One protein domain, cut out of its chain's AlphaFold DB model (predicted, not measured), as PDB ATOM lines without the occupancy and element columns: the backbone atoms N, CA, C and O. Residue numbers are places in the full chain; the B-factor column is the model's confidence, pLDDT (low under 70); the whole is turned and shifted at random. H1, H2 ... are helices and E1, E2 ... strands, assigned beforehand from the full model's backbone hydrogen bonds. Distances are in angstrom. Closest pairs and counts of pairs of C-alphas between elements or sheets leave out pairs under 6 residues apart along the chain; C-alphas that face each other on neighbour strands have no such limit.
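This is residues 35 to 148 of the 330 residues of an uncharacterized protein of Thermoprotei archaeon (UniProt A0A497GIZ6). Picture a twisted wall of five antiparallel strands, built on E3 and the long hairpin E7 and E8, with two small strand pairs and a short helix making the rest of a compact, incompletely closed body. E6, with E1 beside it, runs next to E4, the parallel pair E2 and E9 lies between E5 and E8, and H1 covers part of E7 and E8. The turn of the hairpin E7 and E8 makes one end of the longest axis and the loop at Ile 102 the other. The printed part has 114 residues, with one named helix and nine named strands in the order E1 E2 E3 E4 E5 E6 E7 E8 H1 E9; of the 62 residues in named elements strands hold 56, a class of mostly strand, and E1 and E6 are antiparallel. The whole is compact, with a radius of gyration of the C-alphas of 14.0 A, yet elongated, spanning 46 by 28 by 27 A.

Start with E3, residues 54 to 62, 25.9 A long, from C-alpha 54 at (161.659, 150.206, 142.294). E7, residues 107 to 117, spans 31.9 A, and E8, residues 120 to 132, 32.8 A; find C-alpha 120 at (174.743, 157.267, 137.462). E4 is residues 67 to 71 and E5 residues 76 to 78. Then look for E1, residues 35 to 38, E6, residues 93 to 97, 12.6 A, and E2, residues 42 to 44. H1 is residues 134 to 139, and E9, residues 144 to 146, ends at (148.953, 158.809, 142.482).

The sheet is branched at E3: E4, beside residues 59 to 62, and E5, beside residues 54 to 56, lie on one side of it, and E7 on the other side. Look for N 62 and O 67 at 2.9 A in the hairpin E3 and E4, N 56 and O 76 at 2.8 A for E3 and E5, and N 59 and O 110 at 3.0 A for E3 and E7. E8 is an edge strand, with N 113 and O 124 at 2.8 A. H1 is on this sheet at a height of 9.3 A, only just over E7 and E8 with 3 of its 6 C-alphas on each, and runs along the strands, at 24 degrees to E7 on the local plane. In H1 every O i to N i+4 pair is within hydrogen-bond range. The closest C-alphas of E4 and E6 are those of Ala 70 and Ile 94, 4.7 A apart. E1 pairs with E6 through N 37 and O 94, 2.9 A, and E2 with E9 through N 145 and O 42, 2.8 A. E1 and E3 are apart.

The C-alphas farthest apart are those of Ile 102 and Asp 118, 48.4 A. The printed part has no cut. The link from E5 to E6, 14 residues, is long. Mean pLDDT of the printed part is 82.9; residues 63 to 74 and 98 to 104 are under 70.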
ATOM      1  N   SER A  35     155.116 155.987 169.604       76.44
ATOM      2  CA  SER A  35     155.108 154.576 169.258       76.44
ATOM      3  C   SER A  35     155.520 154.404 167.808       76.44
ATOM      4  O   SER A  35     155.260 155.236 166.946       76.44
ATOM      5  N   TRP A  36     156.201 153.304 167.524       79.56
ATOM      6  CA  TRP A  36     156.522 152.936 166.155       79.56
ATOM      7  C   TRP A  36     155.323 152.234 165.527       79.56
ATOM      8  O   TRP A  36     154.988 151.115 165.933       79.56
ATOM      9  N   VAL A  37     154.726 152.858 164.515       82.12
ATOM     10  CA  VAL A  37     153.544 152.350 163.808       82.12
ATOM     11  C   VAL A  37     153.919 151.838 162.425       82.12
ATOM     12  O   VAL A  37     154.787 152.405 161.762       82.12
ATOM     13  N   SER A  38     153.276 150.755 161.987       88.56
ATOM     14  CA  SER A  38     153.429 150.264 160.616       88.56
ATOM     15  C   SER A  38     152.754 151.225 159.646       88.56
ATOM     16  O   SER A  38     151.589 151.584 159.841       88.56
ATOM     17  N   PHE A  39     153.471 151.612 158.600       89.31
ATOM     18  CA  PHE A  39     153.022 152.606 157.638       89.31
ATOM     19  C   PHE A  39     153.391 152.180 156.226       89.31
ATOM     20  O   PHE A  39     154.557 151.954 155.918       89.31
ATOM     21  N   THR A  40     152.382 152.055 155.378       94.44
ATOM     22  CA  THR A  40     152.526 151.613 153.994       94.44
ATOM     23  C   THR A  40     151.463 152.286 153.144       94.44
ATOM     24  O   THR A  40     150.406 152.644 153.652       94.44
ATOM     25  N   PHE A  41     151.724 152.444 151.860       96.00
ATOM     26  CA  PHE A  41     150.750 152.895 150.876       96.00
ATOM     27  C   PHE A  41     151.136 152.317 149.519       96.00
ATOM     28  O   PHE A  41     152.295 151.947 149.299       96.00
ATOM     29  N   GLN A  42     150.165 152.222 148.623       97.62
ATOM     30  CA  GLN A  42     150.391 151.826 147.243       97.62
ATOM     31  C   GLN A  42     150.667 153.060 146.388       97.62
ATOM     32  O   GLN A  42     150.031 154.094 146.571       97.62
ATOM     33  N   VAL A  43     151.587 152.952 145.436       97.06
ATOM     34  CA  VAL A  43     151.897 154.035 144.498       97.06
ATOM     35  C   VAL A  43     151.447 153.635 143.104       97.06
ATOM     36  O   VAL A  43     151.863 152.600 142.582       97.06
ATOM     37  N   LEU A  44     150.598 154.466 142.508       92.44
ATOM     38  CA  LEU A  44     150.038 154.273 141.176       92.44
ATOM     39  C   LEU A  44     150.598 155.317 140.204       92.44
ATOM     40  O   LEU A  44     150.921 156.430 140.613       92.44
ATOM     41  N   ASP A  45     150.705 154.980 138.924       84.69
ATOM     42  CA  ASP A  45     150.894 155.954 137.850       84.69
ATOM     43  C   ASP A  45     149.597 156.754 137.598       84.69
ATOM     44  O   ASP A  45     148.559 156.521 138.226       84.69
ATOM     45  N   SER A  46     149.636 157.706 136.661       79.75
ATOM     46  CA  SER A  46     148.460 158.509 136.292       79.75
ATOM     47  C   SER A  46     147.302 157.697 135.701       79.75
ATOM     48  O   SER A  46     146.181 158.192 135.668       79.75
ATOM     49  N   ASN A  47     147.559 156.469 135.250       76.50
ATOM     50  CA  ASN A  47     146.577 155.565 134.653       76.50
ATOM     51  C   ASN A  47     146.017 154.561 135.678       76.50
ATOM     52  O   ASN A  47     145.248 153.673 135.314       76.50
ATOM     53  N   GLY A  48     146.413 154.666 136.952       84.00
ATOM     54  CA  GLY A  48     145.993 153.758 138.017       84.00
ATOM     55  C   GLY A  48     146.771 152.439 138.072       84.00
ATOM     56  O   GLY A  48     146.419 151.562 138.862       84.00
ATOM     57  N   ASN A  49     147.836 152.271 137.282       88.12
ATOM     58  CA  ASN A  49     148.673 151.076 137.350       88.12
ATOM     59  C   ASN A  49     149.698 151.204 138.482       88.12
ATOM     60  O   ASN A  49     150.335 152.248 138.610       88.12
ATOM     61  N   PRO A  50     149.949 150.149 139.273       94.38
ATOM     62  CA  PRO A  50     150.975 150.216 140.306       94.38
ATOM     63  C   PRO A  50     152.383 150.397 139.728       94.38
ATOM     64  O   PRO A  50     152.764 149.674 138.803       94.38
ATOM     65  N   ILE A  51     153.171 151.292 140.331       93.00
ATOM     66  CA  ILE A  51     154.615 151.425 140.087       93.00
ATOM     67  C   ILE A  51     155.329 150.346 140.897       93.00
ATOM     68  O   ILE A  51     155.188 150.301 142.115       93.00
ATOM     69  N   ARG A  52     156.081 149.463 140.234       94.88
ATOM     70  CA  ARG A  52     156.543 148.193 140.818       94.88
ATOM     71  C   ARG A  52     158.047 148.018 140.721       94.88
ATOM     72  O   ARG A  52     158.661 148.476 139.764       94.88
ATOM     73  N   ASN A  53     158.597 147.244 141.650       94.38
ATOM     74  CA  ASN A  53     159.986 146.786 141.684       94.38
ATOM     75  C   ASN A  53     161.024 147.918 141.606       94.38
ATOM     76  O   ASN A  53     162.062 147.770 140.964       94.38
ATOM     77  N   VAL A  54     160.754 149.046 142.269       93.31
ATOM     78  CA  VAL A  54     161.659 150.206 142.294       93.31
ATOM     79  C   VAL A  54     162.125 150.541 143.706       93.31
ATOM     80  O   VAL A  54     161.385 150.368 144.678       93.31
ATOM     81  N   LYS A  55     163.357 151.051 143.813       93.06
ATOM     82  CA  LYS A  55     163.926 151.556 145.066       93.06
ATOM     83  C   LYS A  55     163.441 152.980 145.317       93.06
ATOM     84  O   LYS A  55     163.482 153.820 144.419       93.06
ATOM     85  N   VAL A  56     163.036 153.270 146.548       91.06
ATOM     86  CA  VAL A  56     162.544 154.594 146.935       91.06
ATOM     87  C   VAL A  56     163.071 155.037 148.296       91.06
ATOM     88  O   VAL A  56     163.377 154.228 149.172       91.06
ATOM     89  N   ILE A  57     163.136 156.347 148.498       85.81
ATOM     90  CA  ILE A  57     163.343 156.980 149.800       85.81
ATOM     91  C   ILE A  57     162.009 157.582 150.225       85.81
ATOM     92  O   ILE A  57     161.458 158.423 149.518       85.81
ATOM     93  N   LEU A  58     161.511 157.168 151.391       86.44
ATOM     94  CA  LEU A  58     160.412 157.847 152.069       86.44
ATOM     95  C   LEU A  58     160.992 158.816 153.099       86.44
ATOM     96  O   LEU A  58     161.750 158.409 153.984       86.44
ATOM     97  N   ALA A  59     160.585 160.078 153.014       80.56
ATOM     98  CA  ALA A  59     160.886 161.086 154.016       80.56
ATOM     99  C   ALA A  59     159.599 161.764 154.489       80.56
ATOM    100  O   ALA A  59     158.769 162.170 153.679       80.56
ATOM    101  N   ILE A  60     159.459 161.891 155.811       81.25
ATOM    102  CA  ILE A  60     158.385 162.658 156.449       81.25
ATOM    103  C   ILE A  60     159.029 163.644 157.422       81.25
ATOM    104  O   ILE A  60     159.598 163.229 158.438       81.25
ATOM    105  N   ALA A  61     158.947 164.932 157.101       76.06
ATOM    106  CA  ALA A  61     159.488 166.027 157.898       76.06
ATOM    107  C   ALA A  61     158.372 166.739 158.671       76.06
ATOM    108  O   ALA A  61     157.305 166.981 158.115       76.06
ATOM    109  N   ASN A  62     158.618 167.077 159.938       72.31
ATOM    110  CA  ASN A  62     157.812 168.026 160.704       72.31
ATOM    111  C   ASN A  62     158.393 169.428 160.496       72.31
ATOM    112  O   ASN A  62     159.451 169.742 161.042       72.31
ATOM    113  N   GLU A  63     157.703 170.258 159.721       67.81
ATOM    114  CA  GLU A  63     158.142 171.618 159.377       67.81
ATOM    115  C   GLU A  63     158.056 172.570 160.574       67.81
ATOM    116  O   GLU A  63     158.814 173.526 160.688       67.81
ATOM    117  N   THR A  64     157.137 172.306 161.502       56.22
ATOM    118  CA  THR A  64     156.905 173.164 162.671       56.22
ATOM    119  C   THR A  64     157.980 172.981 163.745       56.22
ATOM    120  O   THR A  64     158.326 173.928 164.446       56.22
ATOM    121  N   HIS A  65     158.529 171.771 163.869       51.00
ATOM    122  CA  HIS A  65     159.428 171.394 164.966       51.00
ATOM    123  C   HIS A  65     160.802 170.882 164.501       51.00
ATOM    124  O   HIS A  65     161.609 170.465 165.330       51.00
ATOM    125  N   ASN A  66     161.084 170.922 163.193       53.78
ATOM    126  CA  ASN A  66     162.378 170.591 162.583       53.78
ATOM    127  C   ASN A  66     162.924 169.187 162.935       53.78
ATOM    128  O   ASN A  66     164.118 169.026 163.196       53.78
ATOM    129  N   PHE A  67     162.073 168.151 162.924       52.03
ATOM    130  CA  PHE A  67     162.503 166.751 163.087       52.03
ATOM    131  C   PHE A  67     161.824 165.794 162.091       52.03
ATOM    132  O   PHE A  67     160.734 166.069 161.591       52.03
ATOM    133  N   PHE A  68     162.462 164.653 161.803       54.28
ATOM    134  CA  PHE A  68     161.930 163.618 160.902       54.28
ATOM    135  C   PHE A  68     161.175 162.528 161.670       54.28
ATOM    136  O   PHE A  68     161.638 162.048 162.703       54.28
ATOM    137  N   ILE A  69     160.032 162.107 161.128       54.16
ATOM    138  CA  ILE A  69     159.118 161.097 161.704       54.16
ATOM    139  C   ILE A  69     159.339 159.725 161.073       54.16
ATOM    140  O   ILE A  69     159.242 158.689 161.729       54.16
ATOM    141  N   ALA A  70     159.685 159.712 159.792       53.72
ATOM    142  CA  ALA A  70     160.025 158.516 159.050       53.72
ATOM    143  C   ALA A  70     161.331 158.751 158.313       53.72
ATOM    144  O   ALA A  70     161.444 159.687 157.518       53.72
ATOM    145  N   LYS A  71     162.296 157.871 158.565       51.16
ATOM    146  CA  LYS A  71     163.413 157.659 157.662       51.16
ATOM    147  C   LYS A  71     163.866 156.218 157.771       51.16
ATOM    148  O   LYS A  71     164.275 155.773 158.842       51.16
ATOM    149  N   THR A  72     163.833 155.505 156.659       51.56
ATOM    150  CA  THR A  72     164.451 154.189 156.598       51.56
ATOM    151  C   THR A  72     165.945 154.370 156.327       51.56
ATOM    152  O   THR A  72     166.326 155.112 155.422       51.56
ATOM    153  N   PRO A  73     166.832 153.758 157.131       50.16
ATOM    154  CA  PRO A  73     168.279 153.812 156.893       50.16
ATOM    155  C   PRO A  73     168.684 153.073 155.608       50.16
ATOM    156  O   PRO A  73     169.815 153.201 155.150       50.16
ATOM    157  N   ILE A  74     167.749 152.315 155.040       65.69
ATOM    158  CA  ILE A  74     167.873 151.507 153.837       65.69
ATOM    159  C   ILE A  74     166.775 151.983 152.873       65.69
ATOM    160  O   ILE A  74     165.662 152.260 153.343       65.69
ATOM    161  N   PRO A  75     167.050 152.105 151.561       80.56
ATOM    162  CA  PRO A  75     166.004 152.333 150.573       80.56
ATOM    163  C   PRO A  75     164.841 151.359 150.771       80.56
ATOM    164  O   PRO A  75     165.046 150.162 150.970       80.56
ATOM    165  N   LEU A  76     163.622 151.885 150.742       90.75
ATOM    166  CA  LEU A  76     162.420 151.068 150.672       90.75
ATOM    167  C   LEU A  76     162.226 150.574 149.240       90.75
ATOM    168  O   LEU A  76     162.879 151.038 148.304       90.75
ATOM    169  N   ILE A  77     161.293 149.647 149.076       94.44
ATOM    170  CA  ILE A  77     160.927 149.079 147.788       94.44
ATOM    171  C   ILE A  77     159.428 149.270 147.577       94.44
ATOM    172  O   ILE A  77     158.624 148.987 148.469       94.44
ATOM    173  N   LEU A  78     159.049 149.730 146.385       96.44
ATOM    174  CA  LEU A  78     157.709 149.472 145.866       96.44
ATOM    175  C   LEU A  78     157.727 148.061 145.290       96.44
ATOM    176  O   LEU A  78     158.456 147.808 144.333       96.44
ATOM    177  N   ASN A  79     157.012 147.129 145.914       95.50
ATOM    178  CA  ASN A  79     157.064 145.712 145.539       95.50
ATOM    179  C   ASN A  79     156.387 145.439 144.175       95.50
ATOM    180  O   ASN A  79     155.998 146.351 143.443       95.50
ATOM    181  N   ASP A  80     156.207 144.169 143.832       94.75
ATOM    182  CA  ASP A  80     155.561 143.697 142.600       94.75
ATOM    183  C   ASP A  80     154.082 144.110 142.445       94.75
ATOM    184  O   ASP A  80     153.519 144.027 141.349       94.75
ATOM    185  N   THR A  81     153.464 144.595 143.521       94.75
ATOM    186  CA  THR A  81     152.097 145.132 143.572       94.75
ATOM    187  C   THR A  81     152.064 146.646 143.821       94.75
ATOM    188  O   THR A  81     150.983 147.227 143.917       94.75
ATOM    189  N   GLY A  82     153.229 147.296 143.880       95.12
ATOM    190  CA  GLY A  82     153.412 148.735 144.076       95.12
ATOM    191  C   GLY A  82     153.174 149.242 145.495       95.12
ATOM    192  O   GLY A  82     153.034 150.447 145.702       95.12
ATOM    193  N   TRP A  83     153.129 148.343 146.477       97.56
ATOM    194  CA  TRP A  83     153.062 148.690 147.894       97.56
ATOM    195  C   TRP A  83     154.445 148.994 148.459       97.56
ATOM    196  O   TRP A  83     155.420 148.293 148.180       97.56
ATOM    197  N   LEU A  84     154.507 150.021 149.304       95.88
ATOM    198  CA  LEU A  84     155.719 150.408 150.010       95.88
ATOM    199  C   LEU A  84     156.087 149.384 151.093       95.88
ATOM    200  O   LEU A  84     155.329 149.161 152.043       95.88
ATOM    201  N   THR A  85     157.280 148.810 150.971       94.62
ATOM    202  CA  THR A  85     157.816 147.751 151.839       94.62
ATOM    203  C   THR A  85     159.302 147.959 152.112       94.62
ATOM    204  O   THR A  85     159.981 148.706 151.406       94.62
ATOM    205  N   THR A  86     159.819 147.322 153.159       91.31
ATOM    206  CA  THR A  86     161.266 147.148 153.339       91.31
ATOM    207  C   THR A  86     161.819 146.174 152.290       91.31
ATOM    208  O   THR A  86     161.043 145.414 151.704       91.31
ATOM    209  N   PRO A  87     163.143 146.137 152.054       88.50
ATOM    210  CA  PRO A  87     163.743 145.158 151.145       88.50
ATOM    211  C   PRO A  87     163.444 143.698 151.494       88.50
ATOM    212  O   PRO A  87     163.402 142.847 150.611       88.50
ATOM    213  N   GLU A  88     163.192 143.412 152.769       90.38
ATOM    214  CA  GLU A  88     162.834 142.085 153.269       90.38
ATOM    215  C   GLU A  88     161.334 141.765 153.105       90.38
ATOM    216  O   GLU A  88     160.874 140.714 153.547       90.38
ATOM    217  N   GLY A  89     160.547 142.667 152.509       89.94
ATOM    218  CA  GLY A  89     159.112 142.489 152.273       89.94
ATOM    219  C   GLY A  89     158.226 142.759 153.493       89.94
ATOM    220  O   GLY A  89     157.043 142.421 153.488       89.94
ATOM    221  N   THR A  90     158.764 143.374 154.551       91.31
ATOM    222  CA  THR A  90     157.986 143.756 155.740       91.31
ATOM    223  C   THR A  90     157.451 145.186 155.631       91.31
ATOM    224  O   THR A  90     157.871 145.975 154.781       91.31
ATOM    225  N   LEU A  91     156.484 145.543 156.484       90.50
ATOM    226  CA  LEU A  91     155.933 146.899 156.487       90.50
ATOM    227  C   LEU A  91     156.939 147.896 157.086       90.50
ATOM    228  O   LEU A  91     157.468 147.632 158.173       90.50
ATOM    229  N   PRO A  92     157.154 149.063 156.447       88.00
ATOM    230  CA  PRO A  92     157.940 150.135 157.037       88.00
ATOM    231  C   PRO A  92     157.329 150.568 158.367       88.00
ATOM    232  O   PRO A  92     156.111 150.513 158.563       88.00
ATOM    233  N   ARG A  93     158.174 151.044 159.279       84.25
ATOM    234  CA  ARG A  93     157.730 151.634 160.542       84.25
ATOM    235  C   ARG A  93     158.125 153.097 160.598       84.25
ATOM    236  O   ARG A  93     159.254 153.445 160.261       84.25
ATOM    237  N   ILE A  94     157.200 153.931 161.053       79.06
ATOM    238  CA  ILE A  94     157.419 155.362 161.267       79.06
ATOM    239  C   ILE A  94     157.153 155.699 162.729       79.06
ATOM    240  O   ILE A  94     156.375 155.018 163.404       79.06
ATOM    241  N   TRP A  95     157.822 156.726 163.237       76.31
ATOM    242  CA  TRP A  95     157.633 157.187 164.601       76.31
ATOM    243  C   TRP A  95     156.371 158.043 164.684       76.31
ATOM    244  O   TRP A  95     156.326 159.126 164.120       76.31
ATOM    245  N   TYR A  96     155.349 157.578 165.395       78.00
ATOM    246  CA  TYR A  96     154.165 158.358 165.743       78.00
ATOM    247  C   TYR A  96     154.467 159.111 167.053       78.00
ATOM    248  O   TYR A  96     154.587 158.468 168.103       78.00
ATOM    249  N   PRO A  97     154.636 160.446 167.047       72.69
ATOM    250  CA  PRO A  97     154.855 161.188 168.281       72.69
ATOM    251  C   PRO A  97     153.509 161.384 168.988       72.69
ATOM    252  O   PRO A  97     152.559 161.893 168.402       72.69
ATOM    253  N   ARG A  98     153.418 161.021 170.273       69.69
ATOM    254  CA  ARG A  98     152.167 161.073 171.059       69.69
ATOM    255  C   ARG A  98     151.545 162.474 171.110       69.69
ATOM    256  O   ARG A  98     150.341 162.605 171.287       69.69
ATOM    257  N   GLY A  99     152.370 163.509 170.963       66.06
ATOM    258  CA  GLY A  99     151.946 164.906 170.917       66.06
ATOM    259  C   GLY A  99     151.462 165.400 169.550       66.06
ATOM    260  O   GLY A  99     150.957 166.513 169.507       66.06
ATOM    261  N   ALA A 100     151.574 164.630 168.456       67.50
ATOM    262  CA  ALA A 100     151.167 165.098 167.120       67.50
ATOM    263  C   ALA A 100     149.678 165.449 167.013       67.50
ATOM    264  O   ALA A 100     149.316 166.295 166.203       67.50
ATOM    265  N   GLU A 101     148.826 164.814 167.817       62.94
ATOM    266  CA  GLU A 101     147.389 165.117 167.866       62.94
ATOM    267  C   GLU A 101     147.066 166.326 168.754       62.94
ATOM    268  O   GLU A 101     145.987 166.900 168.660       62.94
ATOM    269  N   ILE A 102     147.996 166.708 169.633       58.69
ATOM    270  CA  ILE A 102     147.771 167.690 170.700       58.69
ATOM    271  C   ILE A 102     148.448 169.024 170.366       58.69
ATOM    272  O   ILE A 102     147.956 170.086 170.741       58.69
ATOM    273  N   GLN A 103     149.572 168.982 169.652       64.31
ATOM    274  CA  GLN A 103     150.295 170.148 169.164       64.31
ATOM    275  C   GLN A 103     150.196 170.181 167.639       64.31
ATOM    276  O   GLN A 103     150.885 169.401 166.973       64.31
ATOM    277  N   PRO A 104     149.348 171.066 167.078       69.44
ATOM    278  CA  PRO A 104     149.248 171.240 165.640       69.44
ATOM    279  C   PRO A 104     150.629 171.472 165.030       69.44
ATOM    280  O   PRO A 104     151.371 172.363 165.440       69.44
ATOM    281  N   ALA A 105     150.960 170.648 164.048       76.00
ATOM    282  CA  ALA A 105     152.179 170.746 163.274       76.00
ATOM    283  C   ALA A 105     151.862 170.439 161.818       76.00
ATOM    284  O   ALA A 105     150.902 169.727 161.510       76.00
ATOM    285  N   THR A 106     152.691 170.964 160.932       81.38
ATOM    286  CA  THR A 106     152.633 170.664 159.509       81.38
ATOM    287  C   THR A 106     153.723 169.680 159.126       81.38
ATOM    288  O   THR A 106     154.859 169.742 159.607       81.38
ATOM    289  N   TYR A 107     153.358 168.761 158.240       81.12
ATOM    290  CA  TYR A 107     154.224 167.698 157.769       81.12
ATOM    291  C   TYR A 107     154.390 167.762 156.258       81.12
ATOM    292  O   TYR A 107     153.430 167.987 155.520       81.12
ATOM    293  N   ASN A 108     155.609 167.503 155.804       81.50
ATOM    294  CA  ASN A 108     155.921 167.318 154.398       81.50
ATOM    295  C   ASN A 108     156.282 165.852 154.168       81.50
ATOM    296  O   ASN A 108     157.144 165.310 154.863       81.50
ATOM    297  N   LEU A 109     155.616 165.213 153.208       85.75
ATOM    298  CA  LEU A 109     155.933 163.865 152.751       85.75
ATOM    299  C   LEU A 109     156.555 163.951 151.362       85.75
ATOM    300  O   LEU A 109     155.989 164.554 150.450       85.75
ATOM    301  N   SER A 110     157.696 163.291 151.199       84.75
ATOM    302  CA  SER A 110     158.350 163.119 149.907       84.75
ATOM    303  C   SER A 110     158.659 161.646 149.674       84.75
ATOM    304  O   SER A 110     159.219 160.970 150.542       84.75
ATOM    305  N   LEU A 111     158.307 161.168 148.484       88.81
ATOM    306  CA  LEU A 111     158.717 159.875 147.964       88.81
ATOM    307  C   LEU A 111     159.650 160.098 146.775       88.81
ATOM    308  O   LEU A 111     159.253 160.681 145.762       88.81
ATOM    309  N   VAL A 112     160.886 159.628 146.907       87.31
ATOM    310  CA  VAL A 112     161.933 159.824 145.902       87.31
ATOM    311  C   VAL A 112     162.316 158.484 145.298       87.31
ATOM    312  O   VAL A 112     162.762 157.599 146.021       87.31
ATOM    313  N   LEU A 113     162.156 158.335 143.986       90.00
ATOM    314  CA  LEU A 113     162.664 157.203 143.217       90.00
ATOM    315  C   LEU A 113     164.182 157.290 143.091       90.00
ATOM    316  O   LEU A 113     164.724 158.362 142.814       90.00
ATOM    317  N   ILE A 114     164.832 156.144 143.269       88.44
ATOM    318  CA  ILE A 114     166.246 155.937 142.979       88.44
ATOM    319  C   ILE A 114     166.339 155.079 141.716       88.44
ATOM    320  O   ILE A 114     165.916 153.922 141.731       88.44
ATOM    321  N   GLU A 115     166.929 155.623 140.655       88.38
ATOM    322  CA  GLU A 115     167.269 154.860 139.447       88.38
ATOM    323  C   GLU A 115     168.780 154.820 139.262       88.38
ATOM    324  O   GLU A 115     169.458 155.831 139.423       88.38
ATOM    325  N   GLU A 116     169.311 153.656 138.913       88.88
ATOM    326  CA  GLU A 116     170.731 153.458 138.628       88.88
ATOM    327  C   GLU A 116     170.868 153.107 137.141       88.88
ATOM    328  O   GLU A 116     170.396 152.057 136.710       88.88
ATOM    329  N   ILE A 117     171.465 154.003 136.348       89.38
ATOM    330  CA  ILE A 117     171.635 153.851 134.893       89.38
ATOM    331  C   ILE A 117     173.065 154.255 134.532       89.38
ATOM    332  O   ILE A 117     173.498 155.343 134.904       89.38
ATOM    333  N   ASP A 118     173.804 153.395 133.829       83.19
ATOM    334  CA  ASP A 118     175.177 153.652 133.362       83.19
ATOM    335  C   ASP A 118     176.092 154.276 134.437       83.19
ATOM    336  O   ASP A 118     176.719 155.316 134.228       83.19
ATOM    337  N   ASN A 119     176.139 153.659 135.625       83.81
ATOM    338  CA  ASN A 119     176.880 154.121 136.814       83.81
ATOM    339  C   ASN A 119     176.462 155.497 137.375       83.81
ATOM    340  O   ASN A 119     177.135 156.031 138.257       83.81
ATOM    341  N   HIS A 120     175.350 156.063 136.910       85.00
ATOM    342  CA  HIS A 120     174.743 157.267 137.462       85.00
ATOM    343  C   HIS A 120     173.540 156.897 138.325       85.00
ATOM    344  O   HIS A 120     172.742 156.033 137.966       85.00
ATOM    345  N   THR A 121     173.386 157.581 139.457       84.81
ATOM    346  CA  THR A 121     172.191 157.474 140.298       84.81
ATOM    347  C   THR A 121     171.325 158.713 140.118       84.81
ATOM    348  O   THR A 121     171.757 159.830 140.409       84.81
ATOM    349  N   PHE A 122     170.093 158.512 139.666       86.19
ATOM    350  CA  PHE A 122     169.076 159.541 139.516       86.19
ATOM    351  C   PHE A 122     168.150 159.523 140.727       86.19
ATOM    352  O   PHE A 122     167.644 158.473 141.121       86.19
ATOM    353  N   TYR A 123     167.904 160.705 141.290       85.38
ATOM    354  CA  TYR A 123     166.924 160.915 142.349       85.38
ATOM    355  C   TYR A 123     165.758 161.721 141.786       85.38
ATOM    356  O   TYR A 123     165.927 162.868 141.358       85.38
ATOM    357  N   ARG A 124     164.571 161.117 141.765       86.50
ATOM    358  CA  ARG A 124     163.386 161.666 141.096       86.50
ATOM    359  C   ARG A 124     162.208 161.763 142.044       86.50
ATOM    360  O   ARG A 124     161.959 160.841 142.812       86.50
ATOM    361  N   ILE A 125     161.462 162.862 141.991       86.12
ATOM    362  CA  ILE A 125     160.264 163.007 142.824       86.12
ATOM    363  C   ILE A 125     159.144 162.153 142.225       86.12
ATOM    364  O   ILE A 125     158.657 162.450 141.137       86.12
ATOM    365  N   LEU A 126     158.741 161.095 142.937       89.00
ATOM    366  CA  LEU A 126     157.547 160.317 142.591       89.00
ATOM    367  C   LEU A 126     156.290 160.917 143.190       89.00
ATOM    368  O   LEU A 126     155.227 160.768 142.600       89.00
ATOM    369  N   TYR A 127     156.389 161.514 144.373       89.62
ATOM    370  CA  TYR A 127     155.260 162.134 145.046       89.62
ATOM    371  C   TYR A 127     155.755 163.137 146.083       89.62
ATOM    372  O   TYR A 127     156.681 162.844 146.847       89.62
ATOM    373  N   GLU A 128     155.114 164.297 146.135       85.88
ATOM    374  CA  GLU A 128     155.335 165.301 147.162       85.88
ATOM    375  C   GLU A 128     153.993 165.832 147.674       85.88
ATOM    376  O   GLU A 128     153.124 166.234 146.903       85.88
ATOM    377  N   ALA A 129     153.842 165.877 148.994       87.06
ATOM    378  CA  ALA A 129     152.722 166.528 149.653       87.06
ATOM    379  C   ALA A 129     153.246 167.426 150.771       87.06
ATOM    380  O   ALA A 129     154.021 166.991 151.624       87.06
ATOM    381  N   LYS A 130     152.827 168.692 150.750       85.12
ATOM    382  CA  LYS A 130     153.299 169.731 151.666       85.12
ATOM    383  C   LYS A 130     152.193 170.202 152.596       85.12
ATOM    384  O   LYS A 130     151.020 170.154 152.234       85.12
ATOM    385  N   ASN A 131     152.585 170.726 153.754       83.12
ATOM    386  CA  ASN A 131     151.685 171.343 154.730       83.12
ATOM    387  C   ASN A 131     150.553 170.409 155.201       83.12
ATOM    388  O   ASN A 131     149.431 170.852 155.448       83.12
ATOM    389  N   LEU A 132     150.831 169.109 155.318       86.19
ATOM    390  CA  LEU A 132     149.859 168.127 155.787       86.19
ATOM    391  C   LEU A 132     149.633 168.274 157.295       86.19
ATOM    392  O   LEU A 132     150.593 168.355 158.055       86.19
ATOM    393  N   ALA A 133     148.377 168.229 157.736       86.69
ATOM    394  CA  ALA A 133     148.052 167.918 159.126       86.69
ATOM    395  C   ALA A 133     148.382 166.444 159.432       86.69
ATOM    396  O   ALA A 133     148.420 165.609 158.520       86.69
ATOM    397  N   TRP A 134     148.583 166.107 160.710       84.62
ATOM    398  CA  TRP A 134     148.897 164.732 161.113       84.62
ATOM    399  C   TRP A 134     147.822 163.741 160.659       84.62
ATOM    400  O   TRP A 134     148.166 162.699 160.100       84.62
ATOM    401  N   GLU A 135     146.532 164.079 160.815       85.50
ATOM    402  CA  GLU A 135     145.445 163.192 160.393       85.50
ATOM    403  C   GLU A 135     145.481 162.879 158.892       85.50
ATOM    404  O   GLU A 135     145.165 161.763 158.486       85.50
ATOM    405  N   ASN A 136     145.911 163.832 158.062       88.62
ATOM    406  CA  ASN A 136     146.002 163.641 156.617       88.62
ATOM    407  C   ASN A 136     147.170 162.725 156.252       88.62
ATOM    408  O   ASN A 136     147.030 161.886 155.368       88.62
ATOM    409  N   LEU A 137     148.292 162.838 156.963       87.25
ATOM    410  CA  LEU A 137     149.443 161.961 156.775       87.25
ATOM    411  C   LEU A 137     149.109 160.507 157.139       87.25
ATOM    412  O   LEU A 137     149.375 159.599 156.354       87.25
ATOM    413  N   ILE A 138     148.511 160.269 158.311       86.94
ATOM    414  CA  ILE A 138     148.180 158.902 158.750       86.94
ATOM    415  C   ILE A 138     147.070 158.271 157.904       86.94
ATOM    416  O   ILE A 138     147.053 157.049 157.764       86.94
ATOM    417  N   ARG A 139     146.183 159.077 157.304       89.81
ATOM    418  CA  ARG A 139     145.150 158.606 156.366       89.81
ATOM    419  C   ARG A 139     145.724 158.000 155.091       89.81
ATOM    420  O   ARG A 139     145.022 157.218 154.467       89.81
ATOM    421  N   LEU A 140     146.969 158.316 154.730       91.25
ATOM    422  CA  LEU A 140     147.652 157.655 153.616       91.25
ATOM    423  C   LEU A 140     147.976 156.186 153.927       91.25
ATOM    424  O   LEU A 140     148.242 155.396 153.026       91.25
ATOM    425  N   ASN A 141     147.993 155.799 155.206       92.88
ATOM    426  CA  ASN A 141     148.331 154.437 155.584       92.88
ATOM    427  C   ASN A 141     147.285 153.453 155.052       92.88
ATOM    428  O   ASN A 141     146.097 153.575 155.342       92.88
ATOM    429  N   ARG A 142     147.752 152.421 154.348       94.00
ATOM    430  CA  ARG A 142     146.940 151.379 153.704       94.00
ATOM    431  C   ARG A 142     146.007 151.907 152.613       94.00
ATOM    432  O   ARG A 142     145.028 151.239 152.287       94.00
ATOM    433  N   THR A 143     146.324 153.054 152.021       95.62
ATOM    434  CA  THR A 143     145.629 153.580 150.841       95.62
ATOM    435  C   THR A 143     146.555 153.603 149.630       95.62
ATOM    436  O   THR A 143     147.719 153.203 149.711       95.62
ATOM    437  N   SER A 144     146.039 154.091 148.504       95.12
ATOM    438  CA  SER A 144     146.817 154.339 147.293       95.12
ATOM    439  C   SER A 144     147.026 155.841 147.089       95.12
ATOM    440  O   SER A 144     146.153 156.643 147.422       95.12
ATOM    441  N   ILE A 145     148.178 156.213 146.538       94.88
ATOM    442  CA  ILE A 145     148.499 157.566 146.075       94.88
ATOM    443  C   ILE A 145     148.834 157.531 144.585       94.88
ATOM    444  O   ILE A 145     149.333 156.526 144.077       94.88
ATOM    445  N   VAL A 146     148.586 158.641 143.892       91.81
ATOM    446  CA  VAL A 146     148.953 158.809 142.482       91.81
ATOM    447  C   VAL A 146     150.288 159.537 142.403       91.81
ATOM    448  O   VAL A 146     150.471 160.594 143.007       91.81
ATOM    449  N   SER A 147     151.227 158.948 141.676       90.75
ATOM    450  CA  SER A 147     152.551 159.492 141.431       90.75
ATOM    451  C   SER A 147     152.512 160.662 140.447       90.75
ATOM    452  O   SER A 147     151.662 160.753 139.566       90.75
ATOM    453  N   GLU A 148     153.508 161.534 140.555       85.69
ATOM    454  CA  GLU A 148     153.843 162.556 139.566       85.69
ATOM    455  C   GLU A 148     154.500 161.990 138.299       85.69
ATOM    456  O   GLU A 148     154.727 162.744 137.350       85.69
TER     457      GLU A 148